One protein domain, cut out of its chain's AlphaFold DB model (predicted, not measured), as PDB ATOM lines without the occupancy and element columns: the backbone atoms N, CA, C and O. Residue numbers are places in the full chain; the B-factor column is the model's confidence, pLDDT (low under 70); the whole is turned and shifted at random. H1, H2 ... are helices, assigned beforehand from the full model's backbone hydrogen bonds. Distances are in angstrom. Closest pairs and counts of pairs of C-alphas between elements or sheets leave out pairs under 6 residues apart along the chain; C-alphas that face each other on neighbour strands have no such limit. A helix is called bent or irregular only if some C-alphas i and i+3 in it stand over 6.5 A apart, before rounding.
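What this domain is: This is residues 2 to 153 of the 219 residues of an uncharacterized protein of Streptomyces acidiscabies (UniProt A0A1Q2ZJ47). Four helices, H1, H2, H4 and H5, form a bundle of two helical hairpins side by side, and away from it lies a mostly irregular extension with the small helix H3. Two long links, residues 45 to 72 and 81 to 105, join H3 to the bundle and make much of the length. The printed part has 152 residues with five named helices, H1 to H5 in order, and no named strand; the class is all helix. The whole is loose, with a radius of gyration of the C-alphas of 18.7 A, and spans 61 by 40 by 20 A, only just flat.

How they stand to each other: H2, residues 24 to 44, touches H5, residues 129 to 149, closest at the C-alphas of Ala 41 and Ala 136, 4.9 A apart; they run opposite ways at a shallow tilt of 16 degrees. H4, residues 106 to 121, forms a hairpin with H5 at a shallow tilt of 22 degrees, closest at the C-alphas of Leu 109 and Ala 142, 5.7 A. H1, residues 2 to 17, forms a hairpin with H2, closest at the C-alphas of Leu 4 and Val 37, 6.5 A. H1 also touches H4, closest at the C-alphas of Asn 12 and Met 113, 6.8 A. H3, residues 73 to 80, touches no helix. Every O i to N i+4 pair is within hydrogen-bond range in H3, H4 and H5; H1 has 10 of 12 and H2 15 of 17.

Where its parts are: H5 is 30.6 A long, H2 30.3 A, H1 24.2 A, H4 22.3 A and H3 10.1 A. H1 begins at C-alpha 2 (-29.240, -12.420, -46.840), and H5 ends at C-alpha 149 (-33.626, -29.894, -24.607). H1 is only just irregular: C-alphas 6 and 9 are 6.7 A apart.

The domain as a whole: The C-alphas of Ser 19 and Gly 82, the two farthest apart, are 60.7 A apart. The printed part has no cut. Residues 84 to 95 have pLDDT under 70.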
ATOM      1  N   ALA A   2     -27.866 -12.193 -46.351       86.38
ATOM      2  CA  ALA A   2     -29.240 -12.420 -46.840       86.38
ATOM      3  C   ALA A   2     -29.810 -13.804 -46.460       86.38
ATOM      4  O   ALA A   2     -30.989 -13.923 -46.146       86.38
ATOM      5  N   GLU A   3     -28.960 -14.835 -46.450       88.19
ATOM      6  CA  GLU A   3     -29.321 -16.176 -45.977       88.19
ATOM      7  C   GLU A   3     -29.712 -16.193 -44.492       88.19
ATOM      8  O   GLU A   3     -30.769 -16.704 -44.140       88.19
ATOM      9  N   LEU A   4     -28.905 -15.553 -43.640       89.00
ATOM     10  CA  LEU A   4     -29.139 -15.442 -42.199       89.00
ATOM     11  C   LEU A   4     -30.496 -14.783 -41.900       89.00
ATOM     12  O   LEU A   4     -31.285 -15.328 -41.132       89.00
ATOM     13  N   HIS A   5     -30.803 -13.664 -42.566       87.75
ATOM     14  CA  HIS A   5     -32.094 -12.980 -42.416       87.75
ATOM     15  C   HIS A   5     -33.284 -13.805 -42.917       87.75
ATOM     16  O   HIS A   5     -34.404 -13.577 -42.469       87.75
ATOM     17  N   ARG A   6     -33.070 -14.750 -43.841       88.88
ATOM     18  CA  ARG A   6     -34.140 -15.611 -44.357       88.88
ATOM     19  C   ARG A   6     -34.441 -16.777 -43.423       88.88
ATOM     20  O   ARG A   6     -35.602 -17.120 -43.239       88.88
ATOM     21  N   GLN A   7     -33.404 -17.393 -42.861       90.19
ATOM     22  CA  GLN A   7     -33.542 -18.593 -42.033       90.19
ATOM     23  C   GLN A   7     -34.024 -18.267 -40.613       90.19
ATOM     24  O   GLN A   7     -34.898 -18.953 -40.084       90.19
ATOM     25  N   LEU A   8     -33.486 -17.204 -40.003       91.19
ATOM     26  CA  LEU A   8     -33.681 -16.924 -38.580       91.19
ATOM     27  C   LEU A   8     -35.152 -16.716 -38.159       91.19
ATOM     28  O   LEU A   8     -35.541 -17.310 -37.149       91.19
ATOM     29  N   PRO A   9     -35.998 -15.967 -38.902       91.75
ATOM     30  CA  PRO A   9     -37.399 -15.777 -38.521       91.75
ATOM     31  C   PRO A   9     -38.173 -17.096 -38.439       91.75
ATOM     32  O   PRO A   9     -38.875 -17.334 -37.462       91.75
ATOM     33  N   SER A  10     -37.967 -18.002 -39.401       90.44
ATOM     34  CA  SER A  10     -38.643 -19.305 -39.411       90.44
ATOM     35  C   SER A  10     -38.281 -20.156 -38.193       90.44
ATOM     36  O   SER A  10     -39.139 -20.868 -37.673       90.44
ATOM     37  N   VAL A  11     -37.021 -20.127 -37.753       92.75
ATOM     38  CA  VAL A  11     -36.576 -20.880 -36.569       92.75
ATOM     39  C   VAL A  11     -37.127 -20.247 -35.294       92.75
ATOM     40  O   VAL A  11     -37.626 -20.947 -34.415       92.75
ATOM     41  N   ASN A  12     -37.090 -18.917 -35.215       93.38
ATOM     42  CA  ASN A  12     -37.638 -18.160 -34.097       93.38
ATOM     43  C   ASN A  12     -39.142 -18.411 -33.914       93.38
ATOM     44  O   ASN A  12     -39.592 -18.636 -32.793       93.38
ATOM     45  N   ASP A  13     -39.907 -18.431 -35.004       92.88
ATOM     46  CA  ASP A  13     -41.338 -18.713 -34.954       92.88
ATOM     47  C   ASP A  13     -41.598 -20.118 -34.414       92.88
ATOM     48  O   ASP A  13     -42.385 -20.266 -33.482       92.88
ATOM     49  N   ARG A  14     -40.888 -21.144 -34.907       92.19
ATOM     50  CA  ARG A  14     -41.023 -22.517 -34.385       92.19
ATOM     51  C   ARG A  14     -40.752 -22.594 -32.884       92.19
ATOM     52  O   ARG A  14     -41.545 -23.191 -32.166       92.19
ATOM     53  N   ILE A  15     -39.688 -21.948 -32.403       92.88
ATOM     54  CA  ILE A  15     -39.354 -21.908 -30.969       92.88
ATOM     55  C   ILE A  15     -40.472 -21.244 -30.148       92.88
ATOM     56  O   ILE A  15     -40.780 -21.713 -29.052       92.88
ATOM     57  N   ASN A  16     -41.090 -20.179 -30.669       90.56
ATOM     58  CA  ASN A  16     -42.187 -19.471 -29.999       90.56
ATOM     59  C   ASN A  16     -43.521 -20.231 -30.040       90.56
ATOM     60  O   ASN A  16     -44.368 -20.011 -29.176       90.56
ATOM     61  N   TRP A  17     -43.716 -21.114 -31.024       90.19
ATOM     62  CA  TRP A  17     -44.873 -22.012 -31.091       90.19
ATOM     63  C   TRP A  17     -44.768 -23.198 -30.126       90.19
ATOM     64  O   TRP A  17     -45.798 -23.772 -29.771       90.19
ATOM     65  N   LEU A  18     -43.560 -23.553 -29.673       89.12
ATOM     66  CA  LEU A  18     -43.385 -24.597 -28.670       89.12
ATOM     67  C   LEU A  18     -43.882 -24.148 -27.297       89.12
ATOM     68  O   LEU A  18     -43.566 -23.062 -26.805       89.12
ATOM     69  N   SER A  19     -44.616 -25.042 -26.638       79.38
ATOM     70  CA  SER A  19     -44.920 -24.884 -25.220       79.38
ATOM     71  C   SER A  19     -43.670 -25.136 -24.368       79.38
ATOM     72  O   SER A  19     -42.766 -25.869 -24.764       79.38
ATOM     73  N   ALA A  20     -43.632 -24.597 -23.148       71.25
ATOM     74  CA  ALA A  20     -42.522 -24.847 -22.223       71.25
ATOM     75  C   ALA A  20     -42.372 -26.332 -21.815       71.25
ATOM     76  O   ALA A  20     -41.329 -26.713 -21.291       71.25
ATOM     77  N   LEU A  21     -43.401 -27.156 -22.051       72.94
ATOM     78  CA  LEU A  21     -43.422 -28.604 -21.809       72.94
ATOM     79  C   LEU A  21     -43.359 -29.409 -23.120       72.94
ATOM     80  O   LEU A  21     -43.841 -30.537 -23.162       72.94
ATOM     81  N   ALA A  22     -42.831 -28.809 -24.192       80.38
ATOM     82  CA  ALA A  22     -42.650 -29.473 -25.479       80.38
ATOM     83  C   ALA A  22     -41.830 -30.763 -25.346       80.38
ATOM     84  O   ALA A  22     -40.907 -30.852 -24.528       80.38
ATOM     85  N   ASP A  23     -42.185 -31.751 -26.162       84.56
ATOM     86  CA  ASP A  23     -41.501 -33.038 -26.192       84.56
ATOM     87  C   ASP A  23     -40.078 -32.866 -26.758       84.56
ATOM     88  O   ASP A  23     -39.877 -32.060 -27.672       84.56
ATOM     89  N   PRO A  24     -39.065 -33.605 -26.263       86.44
ATOM     90  CA  PRO A  24     -37.699 -33.507 -26.779       86.44
ATOM     91  C   PRO A  24     -37.583 -33.675 -28.300       86.44
ATOM     92  O   PRO A  24     -36.770 -32.991 -28.923       86.44
ATOM     93  N   THR A  25     -38.430 -34.501 -28.923       88.25
ATOM     94  CA  THR A  25     -38.427 -34.689 -30.385       88.25
ATOM     95  C   THR A  25     -38.795 -33.417 -31.151       88.25
ATOM     96  O   THR A  25     -38.311 -33.201 -32.262       88.25
ATOM     97  N   GLU A  26     -39.567 -32.504 -30.554       89.69
ATOM     98  CA  GLU A  26     -39.895 -31.210 -31.164       89.69
ATOM     99  C   GLU A  26     -38.668 -30.280 -31.242       89.69
ATOM    100  O   GLU A  26     -38.572 -29.435 -32.138       89.69
ATOM    101  N   TYR A  27     -37.692 -30.460 -30.345       91.44
ATOM    102  CA  TYR A  27     -36.436 -29.707 -30.349       91.44
ATOM    103  C   TYR A  27     -35.381 -30.282 -31.302       91.44
ATOM    104  O   TYR A  27     -34.430 -29.568 -31.630       91.44
ATOM    105  N   GLU A  28     -35.521 -31.523 -31.780       91.38
ATOM    106  CA  GLU A  28     -34.564 -32.136 -32.718       91.38
ATOM    107  C   GLU A  28     -34.493 -31.337 -34.024       91.38
ATOM    108  O   GLU A  28     -33.422 -30.870 -34.413       91.38
ATOM    109  N   GLN A  29     -35.646 -31.053 -34.635       91.12
ATOM    110  CA  GLN A  29     -35.698 -30.256 -35.863       91.12
ATOM    111  C   GLN A  29     -35.192 -28.821 -35.647       91.12
ATOM    112  O   GLN A  29     -34.523 -28.256 -36.510       91.12
ATOM    113  N   ILE A  30     -35.487 -28.218 -34.490       94.56
ATOM    114  CA  ILE A  30     -34.987 -26.881 -34.135       94.56
ATOM    115  C   ILE A  30     -33.461 -26.896 -34.008       94.56
ATOM    116  O   ILE A  30     -32.799 -25.945 -34.423       94.56
ATOM    117  N   THR A  31     -32.900 -27.969 -33.457       95.06
ATOM    118  CA  THR A  31     -31.455 -28.153 -33.315       95.06
ATOM    119  C   THR A  31     -30.779 -28.219 -34.682       95.06
ATOM    120  O   THR A  31     -29.788 -27.519 -34.898       95.06
ATOM    121  N   ASP A  32     -31.334 -28.988 -35.618       94.62
ATOM    122  CA  ASP A  32     -30.809 -29.088 -36.984       94.62
ATOM    123  C   ASP A  32     -30.881 -27.746 -37.725       94.62
ATOM    124  O   ASP A  32     -29.897 -27.310 -38.335       94.62
ATOM    125  N   ASP A  33     -32.007 -27.038 -37.609       95.25
ATOM    126  CA  ASP A  33     -32.180 -25.731 -38.239       95.25
ATOM    127  C   ASP A  33     -31.212 -24.689 -37.648       95.25
ATOM    128  O   ASP A  33     -30.553 -23.956 -38.387       95.25
ATOM    129  N   LEU A  34     -31.060 -24.644 -36.318       96.75
ATOM    130  CA  LEU A  34     -30.095 -23.765 -35.646       96.75
ATOM    131  C   LEU A  34     -28.653 -24.099 -36.033       96.75
ATOM    132  O   LEU A  34     -27.832 -23.189 -36.159       96.75
ATOM    133  N   TYR A  35     -28.334 -25.375 -36.253       95.81
ATOM    134  CA  TYR A  35     -27.016 -25.768 -36.737       95.81
ATOM    135  C   TYR A  35     -26.760 -25.252 -38.158       95.81
ATOM    136  O   TYR A  35     -25.689 -24.709 -38.428       95.81
ATOM    137  N   ALA A  36     -27.745 -25.336 -39.057       95.44
ATOM    138  CA  ALA A  36     -27.635 -24.771 -40.405       95.44
ATOM    139  C   ALA A  36     -27.445 -23.240 -40.383       95.44
ATOM    140  O   ALA A  36     -26.577 -22.702 -41.084       95.44
ATOM    141  N   VAL A  37     -28.190 -22.539 -39.518       96.00
ATOM    142  CA  VAL A  37     -28.008 -21.097 -39.278       96.00
ATOM    143  C   VAL A  37     -26.609 -20.818 -38.725       96.00
ATOM    144  O   VAL A  37     -25.954 -19.865 -39.152       96.00
ATOM    145  N   PHE A  38     -26.112 -21.662 -37.817       95.69
ATOM    146  CA  PHE A  38     -24.781 -21.519 -37.236       95.69
ATOM    147  C   PHE A  38     -23.686 -21.644 -38.292       95.69
ATOM    148  O   PHE A  38     -22.777 -20.821 -38.292       95.69
ATOM    149  N   ILE A  39     -23.771 -22.604 -39.218       93.94
ATOM    150  CA  ILE A  39     -22.810 -22.707 -40.327       93.94
ATOM    151  C   ILE A  39     -22.781 -21.405 -41.135       93.94
ATOM    152  O   ILE A  39     -21.710 -20.852 -41.374       93.94
ATOM    153  N   THR A  40     -23.955 -20.858 -41.458       94.56
ATOM    154  CA  THR A  40     -24.070 -19.582 -42.178       94.56
ATOM    155  C   THR A  40     -23.451 -18.419 -41.396       94.56
ATOM    156  O   THR A  40     -22.732 -17.606 -41.971       94.56
ATOM    157  N   ALA A  41     -23.718 -18.317 -40.092       93.50
ATOM    158  CA  ALA A  41     -23.173 -17.258 -39.243       93.50
ATOM    159  C   ALA A  41     -21.654 -17.396 -39.047       93.50
ATOM    160  O   ALA A  41     -20.925 -16.412 -39.139       93.50
ATOM    161  N   ARG A  42     -21.171 -18.623 -38.838       91.50
ATOM    162  CA  ARG A  42     -19.752 -18.966 -38.699       91.50
ATOM    163  C   ARG A  42     -18.953 -18.554 -39.929       91.50
ATOM    164  O   ARG A  42     -17.861 -18.026 -39.779       91.50
ATOM    165  N   ASP A  43     -19.495 -18.789 -41.120       90.81
ATOM    166  CA  ASP A  43     -18.812 -18.478 -42.378       90.81
ATOM    167  C   ASP A  43     -18.780 -16.962 -42.675       90.81
ATOM    168  O   ASP A  43     -17.987 -16.515 -43.503       90.81
ATOM    169  N   LEU A  44     -19.613 -16.162 -41.994       90.94
ATOM    170  CA  LEU A  44     -19.560 -14.694 -42.024       90.94
ATOM    171  C   LEU A  44     -18.603 -14.113 -40.975       90.94
ATOM    172  O   LEU A  44     -18.149 -12.983 -41.132       90.94
ATOM    173  N   ALA A  45     -18.323 -14.854 -39.905       89.06
ATOM    174  CA  ALA A  45     -17.407 -14.436 -38.858       89.06
ATOM    175  C   ALA A  45     -15.937 -14.663 -39.271       89.06
ATOM    176  O   ALA A  45     -15.641 -15.526 -40.105       89.06
ATOM    177  N   PRO A  46     -14.983 -13.936 -38.663       83.81
ATOM    178  CA  PRO A  46     -13.564 -14.234 -38.788       83.81
ATOM    179  C   PRO A  46     -13.264 -15.705 -38.514       83.81
ATOM    180  O   PRO A  46     -13.805 -16.322 -37.593       83.81
ATOM    181  N   VAL A  47     -12.341 -16.265 -39.298       77.31
ATOM    182  CA  VAL A  47     -11.963 -17.676 -39.188       77.31
ATOM    183  C   VAL A  47     -11.383 -17.957 -37.801       77.31
ATOM    184  O   VAL A  47     -10.230 -17.626 -37.515       77.31
ATOM    185  N   ARG A  48     -12.161 -18.637 -36.958       77.12
ATOM    186  CA  ARG A  48     -11.679 -19.260 -35.722       77.12
ATOM    187  C   ARG A  48     -11.094 -20.623 -36.063       77.12
ATOM    188  O   ARG A  48     -11.740 -21.444 -36.711       77.12
ATOM    189  N   ASN A  49      -9.853 -20.856 -35.663       73.69
ATOM    190  CA  ASN A  49      -9.162 -22.110 -35.923       73.69
ATOM    191  C   ASN A  49      -8.541 -22.641 -34.628       73.69
ATOM    192  O   ASN A  49      -8.227 -21.869 -33.721       73.69
ATOM    193  N   ALA A  50      -8.402 -23.964 -34.535       72.44
ATOM    194  CA  ALA A  50      -8.061 -24.638 -33.285       72.44
ATOM    195  C   ALA A  50      -6.711 -24.178 -32.706       72.44
ATOM    196  O   ALA A  50      -6.515 -24.178 -31.494       72.44
ATOM    197  N   THR A  51      -5.789 -23.771 -33.578       74.88
ATOM    198  CA  THR A  51      -4.403 -23.441 -33.229       74.88
ATOM    199  C   THR A  51      -4.116 -21.940 -33.128       74.88
ATOM    200  O   THR A  51      -3.010 -21.551 -32.745       74.88
ATOM    201  N   GLY A  52      -5.065 -21.092 -33.526       73.00
ATOM    202  CA  GLY A  52      -4.875 -19.659 -33.761       73.00
ATOM    203  C   GLY A  52      -3.915 -19.302 -34.910       73.00
ATOM    204  O   GLY A  52      -3.497 -18.154 -35.035       73.00
ATOM    205  N   CYS A  53      -3.492 -20.266 -35.735       76.81
ATOM    206  CA  CYS A  53      -2.446 -20.078 -36.738       76.81
ATOM    207  C   CYS A  53      -2.989 -20.109 -38.168       76.81
ATOM    208  O   CYS A  53      -3.461 -21.140 -38.640       76.81
ATOM    209  N   SER A  54      -2.780 -19.022 -38.918       76.06
ATOM    210  CA  SER A  54      -3.147 -18.931 -40.341       76.06
ATOM    211  C   SER A  54      -2.436 -19.953 -41.235       76.06
ATOM    212  O   SER A  54      -2.972 -20.349 -42.266       76.06
ATOM    213  N   ARG A  55      -1.241 -20.411 -40.844       80.62
ATOM    214  CA  ARG A  55      -0.471 -21.418 -41.590       80.62
ATOM    215  C   ARG A  55      -0.933 -22.848 -41.311       80.62
ATOM    216  O   ARG A  55      -0.823 -23.702 -42.185       80.62
ATOM    217  N   HIS A  56      -1.423 -23.119 -40.102       82.50
ATOM    218  CA  HIS A  56      -1.827 -24.458 -39.670       82.50
ATOM    219  C   HIS A  56      -3.167 -24.413 -38.916       82.50
ATOM    220  O   HIS A  56      -3.212 -24.798 -37.745       82.50
ATOM    221  N   PRO A  57      -4.260 -23.960 -39.554       77.19
ATOM    222  CA  PRO A  57      -5.530 -23.729 -38.862       77.19
ATOM    223  C   PRO A  57      -6.098 -25.007 -38.220       77.19
ATOM    224  O   PRO A  57      -6.626 -24.969 -37.112       77.19
ATOM    225  N   ASN A  58      -5.892 -26.156 -38.868       79.88
ATOM    226  CA  ASN A  58      -6.305 -27.480 -38.385       79.88
ATOM    227  C   ASN A  58      -5.120 -28.309 -37.852       79.88
ATOM    228  O   ASN A  58      -5.142 -29.538 -37.894       79.88
ATOM    229  N   GLY A  59      -4.037 -27.644 -37.443       81.44
ATOM    230  CA  GLY A  59      -2.857 -28.303 -36.890       81.44
ATOM    231  C   GLY A  59      -3.066 -28.816 -35.457       81.44
ATOM    232  O   GLY A  59      -4.079 -28.518 -34.826       81.44
ATOM    233  N   PRO A  60      -2.095 -29.569 -34.912       85.56
ATOM    234  CA  PRO A  60      -2.123 -29.981 -33.514       85.56
ATOM    235  C   PRO A  60      -2.031 -28.779 -32.558       85.56
ATOM    236  O   PRO A  60      -1.278 -27.831 -32.807       85.56
ATOM    237  N   VAL A  61      -2.790 -28.850 -31.461       85.88
ATOM    238  CA  VAL A  61      -2.875 -27.827 -30.406       85.88
ATOM    239  C   VAL A  61      -1.797 -28.075 -29.343       85.88
ATOM    240  O   VAL A  61      -1.635 -29.199 -28.876       85.88
ATOM    241  N   ASP A  62      -1.056 -27.034 -28.970       84.12
ATOM    242  CA  ASP A  62      -0.062 -27.029 -27.893       84.12
ATOM    243  C   ASP A  62      -0.728 -26.649 -26.570       84.12
ATOM    244  O   ASP A  62      -1.035 -25.481 -26.335       84.12
ATOM    245  N   THR A  63      -0.956 -27.636 -25.707       82.44
ATOM    246  CA  THR A  63      -1.564 -27.434 -24.381       82.44
ATOM    247  C   THR A  63      -0.599 -26.827 -23.363       82.44
ATOM    248  O   THR A  63      -1.027 -26.425 -22.289       82.44
ATOM    249  N   GLU A  64       0.696 -26.760 -23.683       83.69
ATOM    250  CA  GLU A  64       1.754 -26.227 -22.815       83.69
ATOM    251  C   GLU A  64       2.377 -24.954 -23.412       83.69
ATOM    252  O   GLU A  64       3.545 -24.637 -23.167       83.69
ATOM    253  N   ALA A  65       1.625 -24.237 -24.252       80.62
ATOM    254  CA  ALA A  65       2.088 -22.993 -24.846       80.62
ATOM    255  C   ALA A  65       2.392 -21.953 -23.741       80.62
ATOM    256  O   ALA A  65       1.547 -21.713 -22.878       80.62
ATOM    257  N   PRO A  66       3.580 -21.313 -23.749       80.44
ATOM    258  CA  PRO A  66       3.867 -20.200 -22.848       80.44
ATOM    259  C   PRO A  66       2.889 -19.033 -23.046       80.44
ATOM    260  O   PRO A  66       2.403 -18.812 -24.155       80.44
ATOM    261  N   ALA A  67       2.672 -18.227 -22.002       76.88
ATOM    262  CA  ALA A  67       1.878 -17.001 -22.108       76.88
ATOM    263  C   ALA A  67       2.405 -16.084 -23.232       76.88
ATOM    264  O   ALA A  67       3.621 -15.932 -23.411       76.88
ATOM    265  N   GLY A  68       1.506 -15.480 -24.009       74.00
ATOM    266  CA  GLY A  68       1.841 -14.692 -25.197       74.00
ATOM    267  C   GLY A  68       2.050 -15.508 -26.477       74.00
ATOM    268  O   GLY A  68       2.304 -14.915 -27.529       74.00
ATOM    269  N   TRP A  69       2.001 -16.845 -26.424       79.38
ATOM    270  CA  TRP A  69       2.128 -17.712 -27.599       79.38
ATOM    271  C   TRP A  69       0.764 -18.287 -27.975       79.38
ATOM    272  O   TRP A  69      -0.005 -18.722 -27.125       79.38
ATOM    273  N   GLY A  70       0.470 -18.336 -29.271       78.00
ATOM    274  CA  GLY A  70      -0.680 -19.073 -29.782       78.00
ATOM    275  C   GLY A  70      -0.514 -20.586 -29.626       78.00
ATOM    276  O   GLY A  70       0.562 -21.100 -29.316       78.00
ATOM    277  N   LEU A  71      -1.584 -21.322 -29.907       83.06
ATOM    278  CA  LEU A  71      -1.703 -22.742 -29.572       83.06
ATOM    279  C   LEU A  71      -1.201 -23.691 -30.672       83.06
ATOM    280  O   LEU A  71      -1.480 -24.881 -30.642       83.06
ATOM    281  N   CYS A  72      -0.494 -23.210 -31.691       86.62
ATOM    282  CA  CYS A  72      -0.048 -24.063 -32.793       86.62
ATOM    283  C   CYS A  72       1.199 -24.863 -32.419       86.62
ATOM    284  O   CYS A  72       2.308 -24.320 -32.438       86.62
ATOM    285  N   LEU A  73       1.045 -26.169 -32.179       88.06
ATOM    286  CA  LEU A  73       2.152 -27.041 -31.780       88.06
ATOM    287  C   LEU A  73       3.286 -27.042 -32.804       88.06
ATOM    288  O   LEU A  73       4.441 -26.935 -32.419       88.06
ATOM    289  N   LEU A  74       2.997 -27.051 -34.109       88.25
ATOM    290  CA  LEU A  74       4.045 -27.047 -35.143       88.25
ATOM    291  C   LEU A  74       4.902 -25.769 -35.115       88.25
ATOM    292  O   LEU A  74       6.132 -25.822 -35.241       88.25
ATOM    293  N   CYS A  75       4.261 -24.612 -34.933       85.06
ATOM    294  CA  CYS A  75       4.952 -23.328 -34.835       85.06
ATOM    295  C   CYS A  75       5.720 -23.215 -33.512       85.06
ATOM    296  O   CYS A  75       6.878 -22.793 -33.514       85.06
ATOM    297  N   ASN A  76       5.115 -23.652 -32.408       87.81
ATOM    298  CA  ASN A  76       5.729 -23.614 -31.086       87.81
ATOM    299  C   ASN A  76       6.915 -24.575 -30.994       87.81
ATOM    300  O   ASN A  76       7.970 -24.181 -30.506       87.81
ATOM    301  N   THR A  77       6.807 -25.788 -31.542       88.56
ATOM    302  CA  THR A  77       7.927 -26.728 -31.678       88.56
ATOM    303  C   THR A  77       9.063 -26.095 -32.477       88.56
ATOM    304  O   THR A  77      10.186 -26.043 -31.987       88.56
ATOM    305  N   SER A  78       8.785 -25.526 -33.655       85.88
ATOM    306  CA  SER A  78       9.815 -24.865 -34.477       85.88
ATOM    307  C   SER A  78      10.531 -23.734 -33.727       85.88
ATOM    308  O   SER A  78      11.743 -23.567 -33.852       85.88
ATOM    309  N   ARG A  79       9.791 -22.982 -32.907       83.94
ATOM    310  CA  ARG A  79      10.327 -21.901 -32.078       83.94
ATOM    311  C   ARG A  79      11.154 -22.413 -30.898       83.94
ATOM    312  O   ARG A  79      12.218 -21.860 -30.642       83.94
ATOM    313  N   ARG A  80      10.720 -23.485 -30.221       86.69
ATOM    314  CA  ARG A  80      11.479 -24.150 -29.139       86.69
ATOM    315  C   ARG A  80      12.838 -24.667 -29.632       86.69
ATOM    316  O   ARG A  80      13.803 -24.627 -28.881       86.69
ATOM    317  N   ILE A  81      12.930 -25.089 -30.897       87.38
ATOM    318  CA  ILE A  81      14.184 -25.541 -31.532       87.38
ATOM    319  C   ILE A  81      15.037 -24.349 -32.034       87.38
ATOM    320  O   ILE A  81      16.136 -24.532 -32.546       87.38
ATOM    321  N   GLY A  82      14.559 -23.109 -31.878       79.00
ATOM    322  CA  GLY A  82      15.314 -21.896 -32.201       79.00
ATOM    323  C   GLY A  82      15.228 -21.446 -33.659       79.00
ATOM    324  O   GLY A  82      16.102 -20.710 -34.107       79.00
ATOM    325  N   ASN A  83      14.203 -21.854 -34.419       75.12
ATOM    326  CA  ASN A  83      14.034 -21.377 -35.793       75.12
ATOM    327  C   ASN A  83      13.583 -19.896 -35.811       75.12
ATOM    328  O   ASN A  83      12.451 -19.606 -35.415       75.12
ATOM    329  N   PRO A  84      14.398 -18.955 -36.329       60.78
ATOM    330  CA  PRO A  84      14.078 -17.525 -36.334       60.78
ATOM    331  C   PRO A  84      12.902 -17.154 -37.254       60.78
ATOM    332  O   PRO A  84      12.310 -16.088 -37.102       60.78
ATOM    333  N   SER A  85      12.528 -18.031 -38.195       63.00
ATOM    334  CA  SER A  85      11.359 -17.843 -39.068       63.00
ATOM    335  C   SER A  85      10.036 -18.297 -38.434       63.00
ATOM    336  O   SER A  85       8.961 -18.001 -38.963       63.00
ATOM    337  N   ALA A  86      10.084 -18.999 -37.295       63.38
ATOM    338  CA  ALA A  86       8.898 -19.490 -36.606       63.38
ATOM    339  C   ALA A  86       8.253 -18.373 -35.772       63.38
ATOM    340  O   ALA A  86       8.642 -18.104 -34.635       63.38
ATOM    341  N   ARG A  87       7.231 -17.719 -36.332       62.41
ATOM    342  CA  ARG A  87       6.357 -16.816 -35.573       62.41
ATOM    343  C   ARG A  87       5.251 -17.637 -34.913       62.41
ATOM    344  O   ARG A  87       4.545 -18.380 -35.594       62.41
ATOM    345  N   ALA A  88       5.112 -17.508 -33.593       60.25
ATOM    346  CA  ALA A  88       3.918 -18.002 -32.916       60.25
ATOM    347  C   ALA A  88       2.715 -17.206 -33.434       60.25
ATOM    348  O   ALA A  88       2.834 -16.009 -33.713       60.25
ATOM    349  N   ALA A  89       1.576 -17.874 -33.576       61.94
ATOM    350  CA  ALA A  89       0.316 -17.163 -33.701       61.94
ATOM    351  C   ALA A  89       0.152 -16.211 -32.499       61.94
ATOM    352  O   ALA A  89       0.580 -16.579 -31.403       61.94
ATOM    353  N   PRO A  90      -0.407 -15.004 -32.666       61.44
ATOM    354  CA  PRO A  90      -0.793 -14.193 -31.517       61.44
ATOM    355  C   PRO A  90      -1.846 -14.943 -30.687       61.44
ATOM    356  O   PRO A  90      -2.663 -15.677 -31.239       61.44
ATOM    357  N   GLU A  91      -1.851 -14.732 -29.370       60.44
ATOM    358  CA  GLU A  91      -2.739 -15.372 -28.372       60.44
ATOM    359  C   GLU A  91      -4.253 -15.098 -28.583       60.44
ATOM    360  O   GLU A  91      -5.100 -15.514 -27.806       60.44
ATOM    361  N   LEU A  92      -4.635 -14.412 -29.659       55.03
ATOM    362  CA  LEU A  92      -5.941 -13.771 -29.799       55.03
ATOM    363  C   LEU A  92      -7.054 -14.616 -30.427       55.03
ATOM    364  O   LEU A  92      -8.214 -14.215 -30.352       55.03
ATOM    365  N   GLN A  93      -6.764 -15.762 -31.046       56.69
ATOM    366  CA  GLN A  93      -7.824 -16.543 -31.688       56.69
ATOM    367  C   GLN A  93      -8.466 -17.510 -30.695       56.69
ATOM    368  O   GLN A  93      -7.944 -18.593 -30.433       56.69
ATOM    369  N   ARG A  94      -9.637 -17.111 -30.174       60.28
ATOM    370  CA  ARG A  94     -10.568 -18.011 -29.479       60.28
ATOM    371  C   ARG A  94     -10.796 -19.221 -30.383       60.28
ATOM    372  O   ARG A  94     -11.411 -19.110 -31.441       60.28
ATOM    373  N   SER A  95     -10.252 -20.367 -29.991       62.69
ATOM    374  CA  SER A  95     -10.301 -21.593 -30.790       62.69
ATOM    375  C   SER A  95     -11.679 -22.255 -30.763       62.69
ATOM    376  O   SER A  95     -11.996 -23.049 -31.648       62.69
ATOM    377  N   MET A  96     -12.509 -21.919 -29.771       73.31
ATOM    378  CA  MET A  96     -13.799 -22.552 -29.523       73.31
ATOM    379  C   MET A  96     -14.926 -21.516 -29.446       73.31
ATOM    380  O   MET A  96     -14.778 -20.460 -28.829       73.31
ATOM    381  N   TRP A  97     -16.052 -21.841 -30.080       83.88
ATOM    382  CA  TRP A  97     -17.303 -21.086 -29.977       83.88
ATOM    383  C   TRP A  97     -17.874 -21.178 -28.564       83.88
ATOM    384  O   TRP A  97     -17.678 -22.183 -27.875       83.88
ATOM    385  N   VAL A  98     -18.570 -20.131 -28.122       84.62
ATOM    386  CA  VAL A  98     -19.079 -20.060 -26.746       84.62
ATOM    387  C   VAL A  98     -20.071 -21.193 -26.484       84.62
ATOM    388  O   VAL A  98     -21.067 -21.327 -27.188       84.62
ATOM    389  N   ILE A  99     -19.808 -22.005 -25.458       87.75
ATOM    390  CA  ILE A  99     -20.770 -22.983 -24.937       87.75
ATOM    391  C   ILE A  99     -21.479 -22.326 -23.746       87.75
ATOM    392  O   ILE A  99     -20.796 -21.916 -22.796       87.75
ATOM    393  N   PRO A 100     -22.816 -22.187 -23.777       91.00
ATOM    394  CA  PRO A 100     -23.554 -21.547 -22.702       91.00
ATOM    395  C   PRO A 100     -23.443 -22.373 -21.422       91.00
ATOM    396  O   PRO A 100     -23.298 -23.592 -21.455       91.00
ATOM    397  N   GLN A 101     -23.499 -21.702 -20.276       86.88
ATOM    398  CA  GLN A 101     -23.623 -22.393 -18.999       86.88
ATOM    399  C   GLN A 101     -25.098 -22.741 -18.742       86.88
ATOM    400  O   GLN A 101     -25.970 -21.992 -19.183       86.88
ATOM    401  N   PRO A 102     -25.385 -23.838 -18.019       86.38
ATOM    402  CA  PRO A 102     -26.735 -24.149 -17.562       86.38
ATOM    403  C   PRO A 102     -27.275 -23.047 -16.622       86.38
ATOM    404  O   PRO A 102     -26.476 -22.293 -16.051       86.38
ATOM    405  N   PRO A 103     -28.605 -22.950 -16.426       89.75
ATOM    406  CA  PRO A 103     -29.628 -23.940 -16.788       89.75
ATOM    407  C   PRO A 103     -29.976 -23.970 -18.280       89.75
ATOM    408  O   PRO A 103     -30.070 -22.930 -18.930       89.75
ATOM    409  N   TYR A 104     -30.192 -25.174 -18.813       90.25
ATOM    410  CA  TYR A 104     -30.736 -25.371 -20.158       90.25
ATOM    411  C   TYR A 104     -32.247 -25.581 -20.066       90.25
ATOM    412  O   TYR A 104     -32.710 -26.678 -19.762       90.25
ATOM    413  N   ASP A 105     -33.011 -24.516 -20.292       90.94
ATOM    414  CA  ASP A 105     -34.472 -24.536 -20.317       90.94
ATOM    415  C   ASP A 105     -35.022 -23.727 -21.513       90.94
ATOM    416  O   ASP A 105     -34.293 -22.996 -22.195       90.94
ATOM    417  N   HIS A 106     -36.323 -23.863 -21.799       92.06
ATOM    418  CA  HIS A 106     -36.981 -23.133 -22.898       92.06
ATOM    419  C   HIS A 106     -36.893 -21.607 -22.722       92.06
ATOM    420  O   HIS A 106     -36.802 -20.856 -23.696       92.06
ATOM    421  N   ARG A 107     -36.824 -21.124 -21.475       93.00
ATOM    422  CA  ARG A 107     -36.642 -19.700 -21.170       93.00
ATOM    423  C   ARG A 107     -35.248 -19.208 -21.573       93.00
ATOM    424  O   ARG A 107     -35.123 -18.114 -22.119       93.00
ATOM    425  N   ALA A 108     -34.207 -19.994 -21.323       94.00
ATOM    426  CA  ALA A 108     -32.844 -19.702 -21.745       94.00
ATOM    427  C   ALA A 108     -32.738 -19.692 -23.275       94.00
ATOM    428  O   ALA A 108     -32.106 -18.794 -23.838       94.00
ATOM    429  N   LEU A 109     -33.410 -20.633 -23.952       95.06
ATOM    430  CA  LEU A 109     -33.479 -20.666 -25.414       95.06
ATOM    431  C   LEU A 109     -34.154 -19.407 -25.978       95.06
ATOM    432  O   LEU A 109     -33.555 -18.702 -26.785       95.06
ATOM    433  N   THR A 110     -35.366 -19.083 -25.523       95.38
ATOM    434  CA  THR A 110     -36.114 -17.900 -25.994       95.38
ATOM    435  C   THR A 110     -35.394 -16.589 -25.669       95.38
ATOM    436  O   THR A 110     -35.340 -15.689 -26.508       95.38
ATOM    437  N   GLY A 111     -34.759 -16.488 -24.498       95.44
ATOM    438  CA  GLY A 111     -33.913 -15.349 -24.133       95.44
ATOM    439  C   GLY A 111     -32.706 -15.185 -25.063       95.44
ATOM    440  O   GLY A 111     -32.440 -14.079 -25.533       95.44
ATOM    441  N   THR A 112     -32.023 -16.286 -25.389       96.31
ATOM    442  CA  THR A 112     -30.887 -16.286 -26.327       96.31
ATOM    443  C   THR A 112     -31.338 -15.896 -27.732       96.31
ATOM    444  O   THR A 112     -30.697 -15.064 -28.372       96.31
ATOM    445  N   MET A 113     -32.478 -16.425 -28.188       96.44
ATOM    446  CA  MET A 113     -33.074 -16.061 -29.475       96.44
ATOM    447  C   MET A 113     -33.445 -14.583 -29.538       96.44
ATOM    448  O   MET A 113     -33.217 -13.944 -30.561       96.44
ATOM    449  N   LYS A 114     -33.965 -13.998 -28.455       96.25
ATOM    450  CA  LYS A 114     -34.248 -12.561 -28.408       96.25
ATOM    451  C   LYS A 114     -32.978 -11.737 -28.638       96.25
ATOM    452  O   LYS A 114     -32.955 -10.900 -29.536       96.25
ATOM    453  N   THR A 115     -31.911 -12.018 -27.889       96.69
ATOM    454  CA  THR A 115     -30.623 -11.322 -28.048       96.69
ATOM    455  C   THR A 115     -30.003 -11.559 -29.427       96.69
ATOM    456  O   THR A 115     -29.373 -10.660 -29.979       96.69
ATOM    457  N   LEU A 116     -30.191 -12.747 -30.006       96.44
ATOM    458  CA  LEU A 116     -29.764 -13.054 -31.369       96.44
ATOM    459  C   LEU A 116     -30.519 -12.218 -32.410       96.44
ATOM    460  O   LEU A 116     -29.886 -11.637 -33.286       96.44
ATOM    461  N   ASN A 117     -31.846 -12.126 -32.311       95.56
ATOM    462  CA  ASN A 117     -32.651 -11.320 -33.229       95.56
ATOM    463  C   ASN A 117     -32.275  -9.835 -33.156       95.56
ATOM    464  O   ASN A 117     -32.146  -9.199 -34.197       95.56
ATOM    465  N   GLU A 118     -32.051  -9.301 -31.951       95.56
ATOM    466  CA  GLU A 118     -31.551  -7.933 -31.755       95.56
ATOM    467  C   GLU A 118     -30.183  -7.744 -32.432       95.56
ATOM    468  O   GLU A 118     -30.013  -6.839 -33.242       95.56
ATOM    469  N   ALA A 119     -29.232  -8.656 -32.194       95.19
ATOM    470  CA  ALA A 119     -27.899  -8.580 -32.796       95.19
ATOM    471  C   ALA A 119     -27.922  -8.669 -34.331       95.19
ATOM    472  O   ALA A 119     -27.128  -8.011 -34.996       95.19
ATOM    473  N   VAL A 120     -28.818  -9.477 -34.904       94.50
ATOM    474  CA  VAL A 120     -28.971  -9.603 -36.361       94.50
ATOM    475  C   VAL A 120     -29.693  -8.400 -36.964       94.50
ATOM    476  O   VAL A 120     -29.380  -8.027 -38.090       94.50
ATOM    477  N   ALA A 121     -30.624  -7.774 -36.241       91.75
ATOM    478  CA  ALA A 121     -31.291  -6.552 -36.691       91.75
ATOM    479  C   ALA A 121     -30.313  -5.372 -36.827       91.75
ATOM    480  O   ALA A 121     -30.445  -4.581 -37.759       91.75
ATOM    481  N   ASP A 122     -29.314  -5.301 -35.944       91.31
ATOM    482  CA  ASP A 122     -28.272  -4.270 -35.964       91.31
ATOM    483  C   ASP A 122     -27.125  -4.579 -36.953       91.31
ATOM    484  O   ASP A 122     -26.268  -3.728 -37.207       91.31
ATOM    485  N   LEU A 123     -27.087  -5.790 -37.525       92.81
ATOM    486  CA  LEU A 123     -25.991  -6.251 -38.377       92.81
ATOM    487  C   LEU A 123     -26.098  -5.681 -39.801       92.81
ATOM    488  O   LEU A 123     -27.056  -5.930 -40.532       92.81
ATOM    489  N   GLY A 124     -25.066  -4.956 -40.228       90.88
ATOM    490  CA  GLY A 124     -24.927  -4.400 -41.572       90.88
ATOM    491  C   GLY A 124     -23.708  -4.945 -42.319       90.88
ATOM    492  O   GLY A 124     -22.855  -5.634 -41.768       90.88
ATOM    493  N   PHE A 125     -23.584  -4.602 -43.606       85.94
ATOM    494  CA  PHE A 125     -22.468  -5.080 -44.444       85.94
ATOM    495  C   PHE A 125     -21.108  -4.544 -43.986       85.94
ATOM    496  O   PHE A 125     -20.095  -5.215 -44.145       85.94
ATOM    497  N   CYS A 126     -21.099  -3.344 -43.407       91.69
ATOM    498  CA  CYS A 126     -19.904  -2.702 -42.871       91.69
ATOM    499  C   CYS A 126     -19.761  -2.895 -41.353       91.69
ATOM    500  O   CYS A 126     -19.002  -2.150 -40.729       91.69
ATOM    501  N   SER A 127     -20.513  -3.822 -40.747       93.56
ATOM    502  CA  SER A 127     -20.352  -4.129 -39.327       93.56
ATOM    503  C   SER A 127     -18.942  -4.662 -39.054       93.56
ATOM    504  O   SER A 127     -18.354  -5.325 -39.910       93.56
ATOM    505  N   PRO A 128     -18.365  -4.367 -37.882       93.38
ATOM    506  CA  PRO A 128     -17.087  -4.932 -37.485       93.38
ATOM    507  C   PRO A 128     -17.165  -6.457 -37.343       93.38
ATOM    508  O   PRO A 128     -18.187  -7.017 -36.953       93.38
ATOM    509  N   ASP A 129     -16.026  -7.111 -37.557       90.00
ATOM    510  CA  ASP A 129     -15.802  -8.546 -37.347       90.00
ATOM    511  C   ASP A 129     -16.377  -9.072 -36.020       90.00
ATOM    512  O   ASP A 129     -16.978 -10.147 -35.975       90.00
ATOM    513  N   LEU A 130     -16.256  -8.285 -34.944       90.06
ATOM    514  CA  LEU A 130     -16.762  -8.627 -33.614       90.06
ATOM    515  C   LEU A 130     -18.287  -8.828 -33.579       90.06
ATOM    516  O   LEU A 130     -18.771  -9.655 -32.805       90.06
ATOM    517  N   ASP A 131     -19.046  -8.116 -34.412       94.12
ATOM    518  CA  ASP A 131     -20.503  -8.265 -34.468       94.12
ATOM    519  C   ASP A 131     -20.891  -9.577 -35.157       94.12
ATOM    520  O   ASP A 131     -21.767 -10.299 -34.675       94.12
ATOM    521  N   PHE A 132     -20.181  -9.951 -36.226       93.12
ATOM    522  CA  PHE A 132     -20.352 -11.258 -36.867       93.12
ATOM    523  C   PHE A 132     -19.967 -12.402 -35.923       93.12
ATOM    524  O   PHE A 132     -20.688 -13.398 -35.833       93.12
ATOM    525  N   GLU A 133     -18.878 -12.244 -35.163       92.38
ATOM    526  CA  GLU A 133     -18.506 -13.194 -34.110       92.38
ATOM    527  C   GLU A 133     -19.595 -13.332 -33.048       92.38
ATOM    528  O   GLU A 133     -19.944 -14.450 -32.667       92.38
ATOM    529  N   ARG A 134     -20.153 -12.208 -32.583       93.94
ATOM    530  CA  ARG A 134     -21.217 -12.190 -31.579       93.94
ATOM    531  C   ARG A 134     -22.456 -12.930 -32.068       93.94
ATOM    532  O   ARG A 134     -23.035 -13.703 -31.308       93.94
ATOM    533  N   VAL A 135     -22.855 -12.719 -33.319       95.56
ATOM    534  CA  VAL A 135     -23.984 -13.434 -33.928       95.56
ATOM    535  C   VAL A 135     -23.697 -14.934 -33.997       95.56
ATOM    536  O   VAL A 135     -24.530 -15.726 -33.563       95.56
ATOM    537  N   ALA A 136     -22.511 -15.342 -34.455       94.62
ATOM    538  CA  ALA A 136     -22.134 -16.755 -34.501       94.62
ATOM    539  C   ALA A 136     -22.095 -17.406 -33.103       94.62
ATOM    540  O   ALA A 136     -22.590 -18.522 -32.937       94.62
ATOM    541  N   ASP A 137     -21.585 -16.701 -32.085       94.81
ATOM    542  CA  ASP A 137     -21.599 -17.156 -30.690       94.81
ATOM    543  C   ASP A 137     -23.036 -17.311 -30.156       94.81
ATOM    544  O   ASP A 137     -23.349 -18.314 -29.516       94.81
ATOM    545  N   LEU A 138     -23.940 -16.368 -30.449       96.69
ATOM    546  CA  LEU A 138     -25.342 -16.434 -30.016       96.69
ATOM    547  C   LEU A 138     -26.111 -17.586 -30.677       96.69
ATOM    548  O   LEU A 138     -26.860 -18.286 -29.992       96.69
ATOM    549  N   VAL A 139     -25.905 -17.827 -31.975       96.69
ATOM    550  CA  VAL A 139     -26.530 -18.964 -32.672       96.69
ATOM    551  C   VAL A 139     -25.991 -20.283 -32.116       96.69
ATOM    552  O   VAL A 139     -26.766 -21.199 -31.850       96.69
ATOM    553  N   HIS A 140     -24.679 -20.378 -31.881       95.94
ATOM    554  CA  HIS A 140     -24.070 -21.562 -31.277       95.94
ATOM    555  C   HIS A 140     -24.608 -21.825 -29.860       95.94
ATOM    556  O   HIS A 140     -24.891 -22.972 -29.512       95.94
ATOM    557  N   CYS A 141     -24.822 -20.774 -29.063       96.00
ATOM    558  CA  CYS A 141     -25.485 -20.882 -27.764       96.00
ATOM    559  C   CYS A 141     -26.914 -21.420 -27.891       96.00
ATOM    560  O   CYS A 141     -27.263 -22.373 -27.196       96.00
ATOM    561  N   ALA A 142     -27.727 -20.854 -28.789       96.81
ATOM    562  CA  ALA A 142     -29.090 -21.325 -29.023       96.81
ATOM    563  C   ALA A 142     -29.111 -22.799 -29.460       96.81
ATOM    564  O   ALA A 142     -29.877 -23.587 -28.907       96.81
ATOM    565  N   PHE A 143     -28.224 -23.187 -30.385       96.44
ATOM    566  CA  PHE A 143     -28.043 -24.574 -30.822       96.44
ATOM    567  C   PHE A 143     -27.747 -25.510 -29.645       96.44
ATOM    568  O   PHE A 143     -28.389 -26.548 -29.513       96.44
ATOM    569  N   TRP A 144     -26.805 -25.149 -28.768       94.88
ATOM    570  CA  TRP A 144     -26.466 -25.978 -27.609       94.88
ATOM    571  C   TRP A 144     -27.631 -26.135 -26.639       94.88
ATOM    572  O   TRP A 144     -27.869 -27.242 -26.164       94.88
ATOM    573  N   ILE A 145     -28.377 -25.062 -26.366       94.56
ATOM    574  CA  ILE A 145     -29.546 -25.136 -25.484       94.56
ATOM    575  C   ILE A 145     -30.617 -26.040 -26.108       94.56
ATOM    576  O   ILE A 145     -31.111 -26.941 -25.434       94.56
ATOM    577  N   ALA A 146     -30.935 -25.854 -27.394       94.25
ATOM    578  CA  ALA A 146     -31.907 -26.685 -28.107       94.25
ATOM    579  C   ALA A 146     -31.490 -28.165 -28.128       94.25
ATOM    580  O   ALA A 146     -32.302 -29.035 -27.829       94.25
ATOM    581  N   ARG A 147     -30.204 -28.448 -28.366       93.00
ATOM    582  CA  ARG A 147     -29.644 -29.804 -28.339       93.00
ATOM    583  C   ARG A 147     -29.812 -30.482 -26.980       93.00
ATOM    584  O   ARG A 147     -30.066 -31.681 -26.920       93.00
ATOM    585  N   GLU A 148     -29.618 -29.747 -25.888       91.00
ATOM    586  CA  GLU A 148     -29.785 -30.297 -24.539       91.00
ATOM    587  C   GLU A 148     -31.266 -30.523 -24.193       91.00
ATOM    588  O   GLU A 148     -31.584 -31.513 -23.534       91.00
ATOM    589  N   LEU A 149     -32.174 -29.683 -24.704       90.19
ATOM    590  CA  LEU A 149     -33.626 -29.894 -24.607       90.19
ATOM    591  C   LEU A 149     -34.107 -31.082 -25.452       90.19
ATOM    592  O   LEU A 149     -35.000 -31.803 -25.018       90.19
ATOM    593  N   ALA A 150     -33.473 -31.333 -26.599       90.38
ATOM    594  CA  ALA A 150     -33.777 -32.459 -27.482       90.38
ATOM    595  C   ALA A 150     -33.320 -33.824 -26.942       90.38
ATOM    596  O   ALA A 150     -33.680 -34.866 -27.485       90.38
ATOM    597  N   ARG A 151     -32.505 -33.862 -25.878       85.50
ATOM    598  CA  ARG A 151     -32.103 -35.142 -25.282       85.50
ATOM    599  C   ARG A 151     -33.320 -35.876 -24.705       85.50
ATOM    600  O   ARG A 151     -34.181 -35.228 -24.114       85.50
ATOM    601  N   PRO A 152     -33.351 -37.219 -24.775       79.94
ATOM    602  CA  PRO A 152     -34.404 -38.004 -24.147       79.94
ATOM    603  C   PRO A 152     -34.538 -37.664 -22.658       79.94
ATOM    604  O   PRO A 152     -33.506 -37.471 -22.000       79.94
ATOM    605  N   PRO A 153     -35.764 -37.634 -22.106       70.06
ATOM    606  CA  PRO A 153     -35.966 -37.374 -20.691       70.06
ATOM    607  C   PRO A 153     -35.172 -38.382 -19.871       70.06
ATOM    608  O   PRO A 153     -35.227 -39.587 -20.124       70.06
TER     609      PRO A 153